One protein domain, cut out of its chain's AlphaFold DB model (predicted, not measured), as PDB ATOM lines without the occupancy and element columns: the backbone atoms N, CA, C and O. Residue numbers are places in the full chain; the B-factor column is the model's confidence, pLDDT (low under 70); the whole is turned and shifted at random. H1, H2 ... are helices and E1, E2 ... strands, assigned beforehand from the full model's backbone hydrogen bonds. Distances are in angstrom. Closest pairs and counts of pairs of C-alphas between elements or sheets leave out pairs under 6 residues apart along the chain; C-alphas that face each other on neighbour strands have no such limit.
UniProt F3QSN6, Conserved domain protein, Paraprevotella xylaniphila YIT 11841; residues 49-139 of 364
ATOM      1  N   TYR A  49     -10.771  38.191 -40.625       73.50
ATOM      2  CA  TYR A  49      -9.576  37.909 -41.413       73.50
ATOM      3  C   TYR A  49      -9.975  37.723 -42.870       73.50
ATOM      4  O   TYR A  49     -10.752  36.827 -43.183       73.50
ATOM      5  N   ILE A  50      -9.489  38.580 -43.761       75.19
ATOM      6  CA  ILE A  50      -9.796  38.484 -45.191       75.19
ATOM      7  C   ILE A  50      -8.610  37.818 -45.875       75.19
ATOM      8  O   ILE A  50      -7.491  38.306 -45.738       75.19
ATOM      9  N   LEU A  51      -8.855  36.737 -46.619       83.56
ATOM     10  CA  LEU A  51      -7.797  36.086 -47.393       83.56
ATOM     11  C   LEU A  51      -7.176  37.084 -48.393       83.56
ATOM     12  O   LEU A  51      -7.922  37.699 -49.170       83.56
ATOM     13  N   PRO A  52      -5.842  37.253 -48.404       81.81
ATOM     14  CA  PRO A  52      -5.165  38.131 -49.360       81.81
ATOM     15  C   PRO A  52      -5.361  37.696 -50.820       81.81
ATOM     16  O   PRO A  52      -5.629  38.525 -51.703       81.81
ATOM     17  N   GLY A  53      -5.255  36.389 -51.070       83.69
ATOM     18  CA  GLY A  53      -5.416  35.782 -52.385       83.69
ATOM     19  C   GLY A  53      -6.777  35.125 -52.572       83.69
ATOM     20  O   GLY A  53      -7.544  34.934 -51.628       83.69
ATOM     21  N   ALA A  54      -7.103  34.835 -53.831       87.75
ATOM     22  CA  ALA A  54      -8.388  34.263 -54.200       87.75
ATOM     23  C   ALA A  54      -8.305  32.738 -54.305       87.75
ATOM     24  O   ALA A  54      -7.441  32.217 -55.001       87.75
ATOM     25  N   LEU A  55      -9.242  32.041 -53.671       88.50
ATOM     26  CA  LEU A  55      -9.523  30.637 -53.951       88.50
ATOM     27  C   LEU A  55     -10.246  30.526 -55.295       88.50
ATOM     28  O   LEU A  55     -11.129  31.338 -55.592       88.50
ATOM     29  N   GLU A  56      -9.909  29.521 -56.097       88.44
ATOM     30  CA  GLU A  56     -10.570  29.294 -57.381       88.44
ATOM     31  C   GLU A  56     -11.592  28.167 -57.314       88.44
ATOM     32  O   GLU A  56     -11.353  27.094 -56.765       88.44
ATOM     33  N   THR A  57     -12.722  28.392 -57.977       79.69
ATOM     34  CA  THR A  57     -13.799  27.403 -58.110       79.69
ATOM     35  C   THR A  57     -13.565  26.378 -59.225       79.69
ATOM     36  O   THR A  57     -14.446  25.565 -59.511       79.69
ATOM     37  N   THR A  58     -12.422  26.446 -59.912       82.00
ATOM     38  CA  THR A  58     -12.100  25.577 -61.046       82.00
ATOM     39  C   THR A  58     -11.911  24.140 -60.568       82.00
ATOM     40  O   THR A  58     -11.258  23.891 -59.556       82.00
ATOM     41  N   LYS A  59     -12.489  23.178 -61.294       76.00
ATOM     42  CA  LYS A  59     -12.364  21.755 -60.965       76.00
ATOM     43  C   LYS A  59     -10.884  21.362 -60.865       76.00
ATOM     44  O   LYS A  59     -10.085  21.786 -61.696       76.00
ATOM     45  N   ASP A  60     -10.554  20.554 -59.859       79.88
ATOM     46  CA  ASP A  60      -9.206  20.027 -59.602       79.88
ATOM     47  C   ASP A  60      -8.148  21.116 -59.315       79.88
ATOM     48  O   ASP A  60      -6.943  20.854 -59.356       79.88
ATOM     49  N   TRP A  61      -8.579  22.345 -58.993       88.88
ATOM     50  CA  TRP A  61      -7.668  23.426 -58.636       88.88
ATOM     51  C   TRP A  61      -6.898  23.112 -57.353       88.88
ATOM     52  O   TRP A  61      -7.452  22.679 -56.338       88.88
ATOM     53  N   SER A  62      -5.597  23.378 -57.398       91.44
ATOM     54  CA  SER A  62      -4.725  23.349 -56.234       91.44
ATOM     55  C   SER A  62      -3.554  24.305 -56.422       91.44
ATOM     56  O   SER A  62      -3.193  24.663 -57.544       91.44
ATOM     57  N   THR A  63      -2.942  24.704 -55.314       93.44
ATOM     58  CA  THR A  63      -1.703  25.479 -55.302       93.44
ATOM     59  C   THR A  63      -0.811  25.023 -54.154       93.44
ATOM     60  O   THR A  63      -1.297  24.614 -53.101       93.44
ATOM     61  N   THR A  64       0.502  25.094 -54.353       94.50
ATOM     62  CA  THR A  64       1.507  24.943 -53.286       94.50
ATOM     63  C   THR A  64       1.983  26.291 -52.750       94.50
ATOM     64  O   THR A  64       2.714  26.350 -51.768       94.50
ATOM     65  N   ASP A  65       1.592  27.388 -53.400       94.56
ATOM     66  CA  ASP A  65       1.870  28.745 -52.943       94.56
ATOM     67  C   ASP A  65       0.781  29.177 -51.953       94.56
ATOM     68  O   ASP A  65      -0.147  29.914 -52.278       94.56
ATOM     69  N   VAL A  66       0.844  28.604 -50.751       92.94
ATOM     70  CA  VAL A  66      -0.171  28.785 -49.704       92.94
ATOM     71  C   VAL A  66      -0.216  30.233 -49.227       92.94
ATOM     72  O   VAL A  66      -1.298  30.804 -49.082       92.94
ATOM     73  N   GLU A  67       0.948  30.852 -49.017       93.25
ATOM     74  CA  GLU A  67       1.033  32.185 -48.419       93.25
ATOM     75  C   GLU A  67       0.516  33.296 -49.337       93.25
ATOM     76  O   GLU A  67       0.027  34.316 -48.849       93.25
ATOM     77  N   SER A  68       0.525  33.110 -50.662       91.44
ATOM     78  CA  SER A  68      -0.127  34.071 -51.560       91.44
ATOM     79  C   SER A  68      -1.652  34.056 -51.449       91.44
ATOM     80  O   SER A  68      -2.300  35.057 -51.767       91.44
ATOM     81  N   ILE A  69      -2.230  32.956 -50.951       94.69
ATOM     82  CA  ILE A  69      -3.669  32.805 -50.734       94.69
ATOM     83  C   ILE A  69      -4.061  33.241 -49.333       94.69
ATOM     84  O   ILE A  69      -4.960  34.068 -49.185       94.69
ATOM     85  N   VAL A  70      -3.400  32.692 -48.315       92.00
ATOM     86  CA  VAL A  70      -3.798  32.892 -46.917       92.00
ATOM     87  C   VAL A  70      -3.014  33.981 -46.208       92.00
ATOM     88  O   VAL A  70      -3.409  34.346 -45.116       92.00
ATOM     89  N   GLY A  71      -1.964  34.538 -46.812       91.25
ATOM     90  CA  GLY A  71      -1.021  35.410 -46.117       91.25
ATOM     91  C   GLY A  71      -0.029  34.606 -45.282       91.25
ATOM     92  O   GLY A  71       0.279  33.460 -45.597       91.25
ATOM     93  N   ASN A  72       0.481  35.198 -44.204       93.94
ATOM     94  CA  ASN A  72       1.368  34.479 -43.295       93.94
ATOM     95  C   ASN A  72       0.632  33.295 -42.645       93.94
ATOM     96  O   ASN A  72      -0.441  33.474 -42.067       93.94
ATOM     97  N   TRP A  73       1.229  32.102 -42.714       91.94
ATOM     98  CA  TRP A  73       0.599  30.876 -42.222       91.94
ATOM     99  C   TRP A  73       0.237  30.930 -40.732       91.94
ATOM    100  O   TRP A  73      -0.875  30.568 -40.358       91.94
ATOM    101  N   ASP A  74       1.144  31.412 -39.883       91.06
ATOM    102  CA  ASP A  74       0.925  31.437 -38.434       91.06
ATOM    103  C   ASP A  74      -0.176  32.438 -38.052       91.06
ATOM    104  O   ASP A  74      -1.055  32.130 -37.245       91.06
ATOM    105  N   GLU A  75      -0.184  33.615 -38.685       89.38
ATOM    106  CA  GLU A  75      -1.250  34.606 -38.520       89.38
ATOM    107  C   GLU A  75      -2.603  34.066 -38.999       89.38
ATOM    108  O   GLU A  75      -3.632  34.287 -38.355       89.38
ATOM    109  N   PHE A  76      -2.605  33.335 -40.114       91.25
ATOM    110  CA  PHE A  76      -3.790  32.685 -40.647       91.25
ATOM    111  C   PHE A  76      -4.327  31.611 -39.690       91.25
ATOM    112  O   PHE A  76      -5.513  31.627 -39.364       91.25
ATOM    113  N   VAL A  77      -3.476  30.713 -39.185       88.88
ATOM    114  CA  VAL A  77      -3.868  29.678 -38.212       88.88
ATOM    115  C   VAL A  77      -4.465  30.314 -36.958       88.88
ATOM    116  O   VAL A  77      -5.506  29.863 -36.470       88.88
ATOM    117  N   GLU A  78      -3.855  31.393 -36.474       86.56
ATOM    118  CA  GLU A  78      -4.350  32.128 -35.314       86.56
ATOM    119  C   GLU A  78      -5.694  32.810 -35.599       86.56
ATOM    120  O   GLU A  78      -6.635  32.734 -34.805       86.56
ATOM    121  N   ALA A  79      -5.847  33.406 -36.780       82.88
ATOM    122  CA  ALA A  79      -7.106  33.990 -37.212       82.88
ATOM    123  C   ALA A  79      -8.235  32.953 -37.290       82.88
ATOM    124  O   ALA A  79      -9.341  33.208 -36.820       82.88
ATOM    125  N   VAL A  80      -7.959  31.759 -37.807       80.94
ATOM    126  CA  VAL A  80      -8.912  30.642 -37.898       80.94
ATOM    127  C   VAL A  80      -9.355  30.160 -36.495       80.94
ATOM    128  O   VAL A  80     -10.379  29.485 -36.356       80.94
ATOM    129  N   ASN A  81      -8.632  30.482 -35.414       78.81
ATOM    130  CA  ASN A  81      -9.043  30.176 -34.035       78.81
ATOM    131  C   ASN A  81     -10.079  31.145 -33.462       78.81
ATOM    132  O   ASN A  81     -10.934  30.713 -32.687       78.81
ATOM    133  N   HIS A  82     -10.019  32.421 -33.839       70.12
ATOM    134  CA  HIS A  82     -10.705  33.473 -33.082       70.12
ATOM    135  C   HIS A  82     -11.425  34.518 -33.946       70.12
ATOM    136  O   HIS A  82     -12.094  35.397 -33.406       70.12
ATOM    137  N   LYS A  83     -11.323  34.429 -35.279       70.62
ATOM    138  CA  LYS A  83     -11.864  35.411 -36.225       70.62
ATOM    139  C   LYS A  83     -12.835  34.775 -37.215       70.62
ATOM    140  O   LYS A  83     -12.750  33.597 -37.554       70.62
ATOM    141  N   VAL A  84     -13.732  35.602 -37.741       67.00
ATOM    142  CA  VAL A  84     -14.510  35.280 -38.939       67.00
ATOM    143  C   VAL A  84     -13.584  35.389 -40.143       67.00
ATOM    144  O   VAL A  84     -13.083  36.474 -40.443       67.00
ATOM    145  N   VAL A  85     -13.359  34.284 -40.851       76.06
ATOM    146  CA  VAL A  85     -12.561  34.310 -42.081       76.06
ATOM    147  C   VAL A  85     -13.462  34.596 -43.280       76.06
ATOM    148  O   VAL A  85     -14.440  33.889 -43.526       76.06
ATOM    149  N   ILE A  86     -13.121  35.633 -44.039       71.31
ATOM    150  CA  ILE A  86     -13.745  35.979 -45.312       71.31
ATOM    151  C   ILE A  86     -12.822  35.495 -46.423       71.31
ATOM    152  O   ILE A  86     -11.735  36.035 -46.636       71.31
ATOM    153  N   ALA A  87     -13.267  34.476 -47.144       77.06
ATOM    154  CA  ALA A  87     -12.581  33.994 -48.322       77.06
ATOM    155  C   ALA A  87     -12.839  34.922 -49.505       77.06
ATOM    156  O   ALA A  87     -13.980  35.293 -49.792       77.06
ATOM    157  N   LYS A  88     -11.771  35.260 -50.219       79.81
ATOM    158  CA  LYS A  88     -11.850  35.840 -51.552       79.81
ATOM    159  C   LYS A  88     -11.953  34.681 -52.537       79.81
ATOM    160  O   LYS A  88     -11.127  33.775 -52.499       79.81
ATOM    161  N   VAL A  89     -12.976  34.677 -53.380       80.31
ATOM    162  CA  VAL A  89     -13.257  33.575 -54.307       80.31
ATOM    163  C   VAL A  89     -13.373  34.112 -55.720       80.31
ATOM    164  O   VAL A  89     -14.124  35.056 -55.954       80.31
ATOM    165  N   SER A  90     -12.641  33.501 -56.645       84.19
ATOM    166  CA  SER A  90     -12.776  33.729 -58.081       84.19
ATOM    167  C   SER A  90     -13.777  32.734 -58.663       84.19
ATOM    168  O   SER A  90     -13.559  31.523 -58.579       84.19
ATOM    169  N   ILE A  91     -14.882  33.241 -59.217       73.56
ATOM    170  CA  ILE A  91     -15.975  32.440 -59.779       73.56
ATOM    171  C   ILE A  91     -15.973  32.545 -61.309       73.56
ATOM    172  O   ILE A  91     -16.126  33.633 -61.866       73.56
ATOM    173  N   GLY A  92     -15.898  31.387 -61.974       63.12
ATOM    174  CA  GLY A  92     -16.005  31.256 -63.433       63.12
ATOM    175  C   GLY A  92     -14.774  31.731 -64.216       63.12
ATOM    176  O   GLY A  92     -13.784  32.179 -63.644       63.12
ATOM    177  N   TYR A  93     -14.842  31.634 -65.550       54.09
ATOM    178  CA  TYR A  93     -13.755  32.039 -66.458       54.09
ATOM    179  C   TYR A  93     -13.595  33.563 -66.588       54.09
ATOM    180  O   TYR A  93     -12.533  34.034 -66.987       54.09
ATOM    181  N   ASP A  94     -14.619  34.331 -66.208       51.25
ATOM    182  CA  ASP A  94     -14.644  35.794 -66.334       51.25
ATOM    183  C   ASP A  94     -13.991  36.521 -65.136       51.25
ATOM    184  O   ASP A  94     -13.962  37.750 -65.094       51.25
ATOM    185  N   GLY A  95     -13.458  35.780 -64.152       58.16
ATOM    186  CA  GLY A  95     -12.657  36.340 -63.055       58.16
ATOM    187  C   GLY A  95     -13.446  37.170 -62.036       58.16
ATOM    188  O   GLY A  95     -12.901  38.104 -61.441       58.16
ATOM    189  N   ILE A  96     -14.731  36.866 -61.826       67.94
ATOM    190  CA  ILE A  96     -15.560  37.577 -60.844       67.94
ATOM    191  C   ILE A  96     -15.063  37.250 -59.434       67.94
ATOM    192  O   ILE A  96     -15.083  36.093 -59.015       67.94
ATOM    193  N   ILE A  97     -14.670  38.280 -58.682       71.69
ATOM    194  CA  ILE A  97     -14.213  38.142 -57.298       71.69
ATOM    195  C   ILE A  97     -15.360  38.404 -56.324       71.69
ATOM    196  O   ILE A  97     -15.964  39.478 -56.335       71.69
ATOM    197  N   VAL A  98     -15.612  37.445 -55.434       63.25
ATOM    198  CA  VAL A  98     -16.624  37.535 -54.376       63.25
ATOM    199  C   VAL A  98     -15.980  37.294 -53.012       63.25
ATOM    200  O   VAL A  98     -15.068  36.483 -52.881       63.25
ATOM    201  N   TYR A  99     -16.452  38.008 -51.992       66.94
ATOM    202  CA  TYR A  99     -15.990  37.889 -50.609       66.94
ATOM    203  C   TYR A  99     -17.047  37.149 -49.797       66.94
ATOM    204  O   TYR A  99     -18.168  37.635 -49.653       66.94
ATOM    205  N   ILE A 100     -16.712  35.956 -49.312       63.78
ATOM    206  CA  ILE A 100     -17.683  35.021 -48.740       63.78
ATOM    207  C   ILE A 100     -17.172  34.525 -47.384       63.78
ATOM    208  O   ILE A 100     -16.026  34.083 -47.301       63.78
ATOM    209  N   PRO A 101     -17.987  34.557 -46.314       63.34
ATOM    210  CA  PRO A 101     -17.622  33.927 -45.050       63.34
ATOM    211  C   PRO A 101     -17.384  32.424 -45.227       63.34
ATOM    212  O   PRO A 101     -18.246  31.716 -45.752       63.34
ATOM    213  N   ALA A 102     -16.227  31.939 -44.779       67.62
ATOM    214  CA  ALA A 102     -15.887  30.524 -44.833       67.62
ATOM    215  C   ALA A 102     -16.411  29.795 -43.588       67.62
ATOM    216  O   ALA A 102     -16.198  30.231 -42.456       67.62
ATOM    217  N   GLY A 103     -17.066  28.651 -43.792       74.94
ATOM    218  CA  GLY A 103     -17.184  27.641 -42.746       74.94
ATOM    219  C   GLY A 103     -15.824  26.984 -42.539       74.94
ATOM    220  O   GLY A 103     -15.144  26.679 -43.515       74.94
ATOM    221  N   ILE A 104     -15.416  26.780 -41.291       74.50
ATOM    222  CA  ILE A 104     -14.081  26.283 -40.951       74.50
ATOM    223  C   ILE A 104     -14.219  24.983 -40.171       74.50
ATOM    224  O   ILE A 104     -14.938  24.931 -39.174       74.50
ATOM    225  N   VAL A 105     -13.480  23.956 -40.583       73.88
ATOM    226  CA  VAL A 105     -13.284  22.726 -39.809       73.88
ATOM    227  C   VAL A 105     -11.791  22.484 -39.665       73.88
ATOM    228  O   VAL A 105     -11.046  22.576 -40.632       73.88
ATOM    229  N   LYS A 106     -11.337  22.177 -38.452       70.25
ATOM    230  CA  LYS A 106      -9.936  21.832 -38.185       70.25
ATOM    231  C   LYS A 106      -9.819  20.328 -38.052       70.25
ATOM    232  O   LYS A 106     -10.548  19.729 -37.264       70.25
ATOM    233  N   LEU A 107      -8.918  19.744 -38.823       64.00
ATOM    234  CA  LEU A 107      -8.609  18.323 -38.806       64.00
ATOM    235  C   LEU A 107      -7.103  18.165 -38.586       64.00
ATOM    236  O   LEU A 107      -6.329  19.101 -38.803       64.00
ATOM    237  N   ASP A 108      -6.677  16.999 -38.108       70.00
ATOM    238  CA  ASP A 108      -5.262  16.759 -37.830       70.00
ATOM    239  C   ASP A 108      -4.439  16.918 -39.121       70.00
ATOM    240  O   ASP A 108      -4.530  16.109 -40.043       70.00
ATOM    241  N   GLY A 109      -3.645  17.993 -39.183       64.50
ATOM    242  CA  GLY A 109      -2.747  18.307 -40.297       64.50
ATOM    243  C   GLY A 109      -3.301  19.240 -41.381       64.50
ATOM    244  O   GLY A 109      -2.535  19.612 -42.265       64.50
ATOM    245  N   PHE A 110      -4.576  19.651 -41.336       76.62
ATOM    246  CA  PHE A 110      -5.145  20.574 -42.331       76.62
ATOM    247  C   PHE A 110      -6.405  21.314 -41.845       76.62
ATOM    248  O   PHE A 110      -7.119  20.887 -40.937       76.62
ATOM    249  N   ILE A 111      -6.691  22.448 -42.483       78.81
ATOM    250  CA  ILE A 111      -7.843  23.314 -42.231       78.81
ATOM    251  C   ILE A 111      -8.801  23.203 -43.421       78.81
ATOM    252  O   ILE A 111      -8.455  23.544 -44.549       78.81
ATOM    253  N   GLY A 112     -10.013  22.716 -43.170       78.94
ATOM    254  CA  GLY A 112     -11.090  22.611 -44.148       78.94
ATOM    255  C   GLY A 112     -11.894  23.907 -44.252       78.94
ATOM    256  O   GLY A 112     -12.386  24.412 -43.241       78.94
ATOM    257  N   PHE A 113     -12.051  24.431 -45.467       81.19
ATOM    258  CA  PHE A 113     -12.861  25.608 -45.788       81.19
ATOM    259  C   PHE A 113     -14.111  25.197 -46.561       81.19
ATOM    260  O   PHE A 113     -14.010  24.516 -47.576       81.19
ATOM    261  N   TYR A 114     -15.279  25.661 -46.121       75.94
ATOM    262  CA  TYR A 114     -16.577  25.420 -46.753       75.94
ATOM    263  C   TYR A 114     -17.153  26.742 -47.235       75.94
ATOM    264  O   TYR A 114     -17.475  27.616 -46.427       75.94
ATOM    265  N   ILE A 115     -17.296  26.895 -48.548       75.06
ATOM    266  CA  ILE A 115     -17.745  28.147 -49.151       75.06
ATOM    267  C   ILE A 115     -18.924  27.884 -50.084       75.06
ATOM    268  O   ILE A 115     -18.879  26.994 -50.929       75.06
ATOM    269  N   ASN A 116     -19.985  28.679 -49.936       69.25
ATOM    270  CA  ASN A 116     -21.135  28.671 -50.839       69.25
ATOM    271  C   ASN A 116     -20.960  29.794 -51.862       69.25
ATOM    272  O   ASN A 116     -21.016  30.962 -51.485       69.25
ATOM    273  N   ALA A 117     -20.758  29.454 -53.135       67.12
ATOM    274  CA  ALA A 117     -20.560  30.430 -54.206       67.12
ATOM    275  C   ALA A 117     -21.363  30.024 -55.456       67.12
ATOM    276  O   ALA A 117     -21.306  28.882 -55.903       67.12
ATOM    277  N   GLY A 118     -22.153  30.937 -56.028       65.06
ATOM    278  CA  GLY A 118     -23.049  30.593 -57.142       65.06
ATOM    279  C   GLY A 118     -24.028  29.462 -56.779       65.06
ATOM    280  O   GLY A 118     -24.747  29.571 -55.788       65.06
ATOM    281  N   ASN A 119     -24.034  28.375 -57.563       58.34
ATOM    282  CA  ASN A 119     -24.920  27.210 -57.381       58.34
ATOM    283  C   ASN A 119     -24.230  26.001 -56.711       58.34
ATOM    284  O   ASN A 119     -24.763  24.892 -56.764       58.34
ATOM    285  N   GLY A 120     -23.033  26.180 -56.141       64.62
ATOM    286  CA  GLY A 120     -22.230  25.078 -55.613       64.62
ATOM    287  C   GLY A 120     -21.662  25.317 -54.216       64.62
ATOM    288  O   GLY A 120     -21.469  26.456 -53.782       64.62
ATOM    289  N   ILE A 121     -21.370  24.213 -53.526       72.44
ATOM    290  CA  ILE A 121     -20.557  24.201 -52.306       72.44
ATOM    291  C   ILE A 121     -19.140  23.783 -52.689       72.44
ATOM    292  O   ILE A 121     -18.947  22.727 -53.296       72.44
ATOM    293  N   PHE A 122     -18.169  24.603 -52.306       76.62
ATOM    294  CA  PHE A 122     -16.747  24.375 -52.521       76.62
ATOM    295  C   PHE A 122     -16.094  24.021 -51.196       76.62
ATOM    296  O   PHE A 122     -16.218  24.772 -50.222       76.62
ATOM    297  N   VAL A 123     -15.415  22.878 -51.168       81.44
ATOM    298  CA  VAL A 123     -14.662  22.415 -50.004       81.44
ATOM    299  C   VAL A 123     -13.183  22.448 -50.337       81.44
ATOM    300  O   VAL A 123     -12.756  21.744 -51.250       81.44
ATOM    301  N   TYR A 124     -12.414  23.243 -49.602       86.31
ATOM    302  CA  TYR A 124     -10.963  23.318 -49.748       86.31
ATOM    303  C   TYR A 124     -10.279  22.689 -48.541       86.31
ATOM    304  O   TYR A 124     -10.711  22.910 -47.412       86.31
ATOM    305  N   SER A 125      -9.187  21.970 -48.771       87.00
ATOM    306  CA  SER A 125      -8.224  21.599 -47.733       87.00
ATOM    307  C   SER A 125      -7.032  22.535 -47.811       87.00
ATOM    308  O   SER A 125      -6.468  22.716 -48.888       87.00
ATOM    309  N   ILE A 126      -6.652  23.119 -46.679       89.75
ATOM    310  CA  ILE A 126      -5.537  24.057 -46.561       89.75
ATOM    311  C   ILE A 126      -4.552  23.512 -45.521       89.75
ATOM    312  O   ILE A 126      -4.877  23.406 -44.339       89.75
ATOM    313  N   SER A 127      -3.343  23.181 -45.948       90.50
ATOM    314  CA  SER A 127      -2.189  22.877 -45.098       90.50
ATOM    315  C   SER A 127      -1.099  23.925 -45.323       90.50
ATOM    316  O   SER A 127      -1.215  24.773 -46.205       90.50
ATOM    317  N   SER A 128      -0.024  23.880 -44.532       89.81
ATOM    318  CA  SER A 128       1.082  24.840 -44.655       89.81
ATOM    319  C   SER A 128       1.811  24.760 -46.000       89.81
ATOM    320  O   SER A 128       2.553  25.667 -46.354       89.81
ATOM    321  N   ASP A 129       1.644  23.657 -46.728       91.75
ATOM    322  CA  ASP A 129       2.330  23.347 -47.981       91.75
ATOM    323  C   ASP A 129       1.401  23.257 -49.200       91.75
ATOM    324  O   ASP A 129       1.886  23.295 -50.334       91.75
ATOM    325  N   ARG A 130       0.080  23.135 -49.008       91.50
ATOM    326  CA  ARG A 130      -0.859  23.008 -50.125       91.50
ATOM    327  C   ARG A 130      -2.260  23.516 -49.810       91.50
ATOM    328  O   ARG A 130      -2.786  23.328 -48.720       91.50
ATOM    329  N   ILE A 131      -2.907  24.062 -50.834       93.25
ATOM    330  CA  ILE A 131      -4.354  24.255 -50.882       93.25
ATOM    331  C   ILE A 131      -4.912  23.434 -52.035       93.25
ATOM    332  O   ILE A 131      -4.420  23.542 -53.156       93.25
ATOM    333  N   SER A 132      -5.936  22.627 -51.781       89.12
ATOM    334  CA  SER A 132      -6.635  21.856 -52.812       89.12
ATOM    335  C   SER A 132      -8.145  22.000 -52.690       89.12
ATOM    336  O   SER A 132      -8.690  21.961 -51.589       89.12
ATOM    337  N   LEU A 133      -8.825  22.156 -53.827       85.38
ATOM    338  CA  LEU A 133     -10.272  22.000 -53.920       85.38
ATOM    339  C   LEU A 133     -10.600  20.499 -53.897       85.38
ATOM    340  O   LEU A 133     -10.308  19.781 -54.847       85.38
ATOM    341  N   GLU A 134     -11.204  20.026 -52.810       71.06
ATOM    342  CA  GLU A 134     -11.473  18.601 -52.566       71.06
ATOM    343  C   GLU A 134     -12.832  18.145 -53.099       71.06
ATOM    344  O   GLU A 134     -13.021  16.988 -53.468       71.06
ATOM    345  N   THR A 135     -13.837  19.025 -53.091       61.19
ATOM    346  CA  THR A 135     -15.187  18.668 -53.541       61.19
ATOM    347  C   THR A 135     -15.949  19.877 -54.056       61.19
ATOM    348  O   THR A 135     -16.019  20.927 -53.415       61.19
ATOM    349  N   LEU A 136     -16.571  19.666 -55.215       49.91
ATOM    350  CA  LEU A 136     -17.556  20.530 -55.840       49.91
ATOM    351  C   LEU A 136     -18.935  19.872 -55.690       49.91
ATOM    352  O   LEU A 136     -19.292  19.000 -56.483       49.91
ATOM    353  N   VAL A 137     -19.736  20.288 -54.706       48.53
ATOM    354  CA  VAL A 137     -21.164  19.928 -54.695       48.53
ATOM    355  C   VAL A 137     -21.893  20.938 -55.567       48.53
ATOM    356  O   VAL A 137     -22.454  21.910 -55.072       48.53
ATOM    357  N   VAL A 138     -21.844  20.740 -56.881       51.06
ATOM    358  CA  VAL A 138     -22.774  21.393 -57.808       51.06
ATOM    359  C   VAL A 138     -23.933  20.437 -58.001       51.06
ATOM    360  O   VAL A 138     -23.744  19.334 -58.518       51.06
ATOM    361  N   VAL A 139     -25.117  20.864 -57.559       50.25
ATOM    362  CA  VAL A 139     -26.365  20.181 -57.899       50.25
ATOM    363  C   VAL A 139     -26.586  20.417 -59.394       50.25
ATOM    364  O   VAL A 139     -26.756  21.569 -59.801       50.25
TER     365      VAL A 139
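What this domain is: This is residues 49 to 139 of the 364 residues of the protein "Conserved domain protein" of Paraprevotella xylaniphila YIT 11841 (UniProt F3QSN6). Two strongly twisted sheets form a sandwich, E1 E2 E3 face to face with E4 E5 E6 E7, their strands crossed at 69 degrees. E3 turns sharply into E4 to pass between sheets; H2 covers one end, grazing both, and H1 packs on E1. The 91 printed residues include two named helices and seven strands, in the order E1 H1 H2 E2 E3 E4 E5 E6 E7, class mixed. The first sheet, E1 E2 E3, is mixed; the second, E4 E5 E6 E7, is an antiparallel meander, each strand beside the one before. The whole is compact, radius of gyration of the C-alphas 12.0 A, spanning 32 by 22 by 22 A.

How they stand to each other: Start at E1, residues 49 to 56, which bends by 74 degrees at residue 52. H1, residues 66 to 70, lies only just over E1, 3 of its C-alphas falling there, at a height over the sheet of 6.1 A; C-alphas 53 and 69 are closest, 3.8 A. In H2, residues 73 to 82, 5 of 6 O i to N i+4 pairs are within hydrogen-bond range; in H1 every one is. E2, residues 84 to 91, is parallel to E1 (N 55 to O 88, 2.8 A), completing a strand-helix-strand unit, parallel strands joined through helices, with a right-handed crossover. E3, residues 96 to 101, forms a hairpin with E2 (N 89 to O 98, 2.8 A). Next come hairpins of E4, residues 103 to 107, with E5, residues 110 to 117 (N 112 to O 105, 2.7 A), E5 with E6, residues 120 to 126 (N 113 to O 124, 2.8 A), and E6 with E7, residues 131 to 138 (N 134 to O 123, 2.8 A).

Where its parts are: Find C-alpha 49, where E1 begins, at (-9.576, 37.909, -41.413). E5 runs 21.8 A, E2 21.1 A and H2 14.8 A. E7 ends at C-alpha 138, (-22.774, 21.393, -57.808).

The domain as a whole: The C-alphas of Asp 94 and Asp 108 are farthest apart, 35.5 A. The printed part has no cut and no long link. Mean pLDDT of the printed part is 77.5; look for values under 70 at, among others, residues 92 to 96 and 135 to 139.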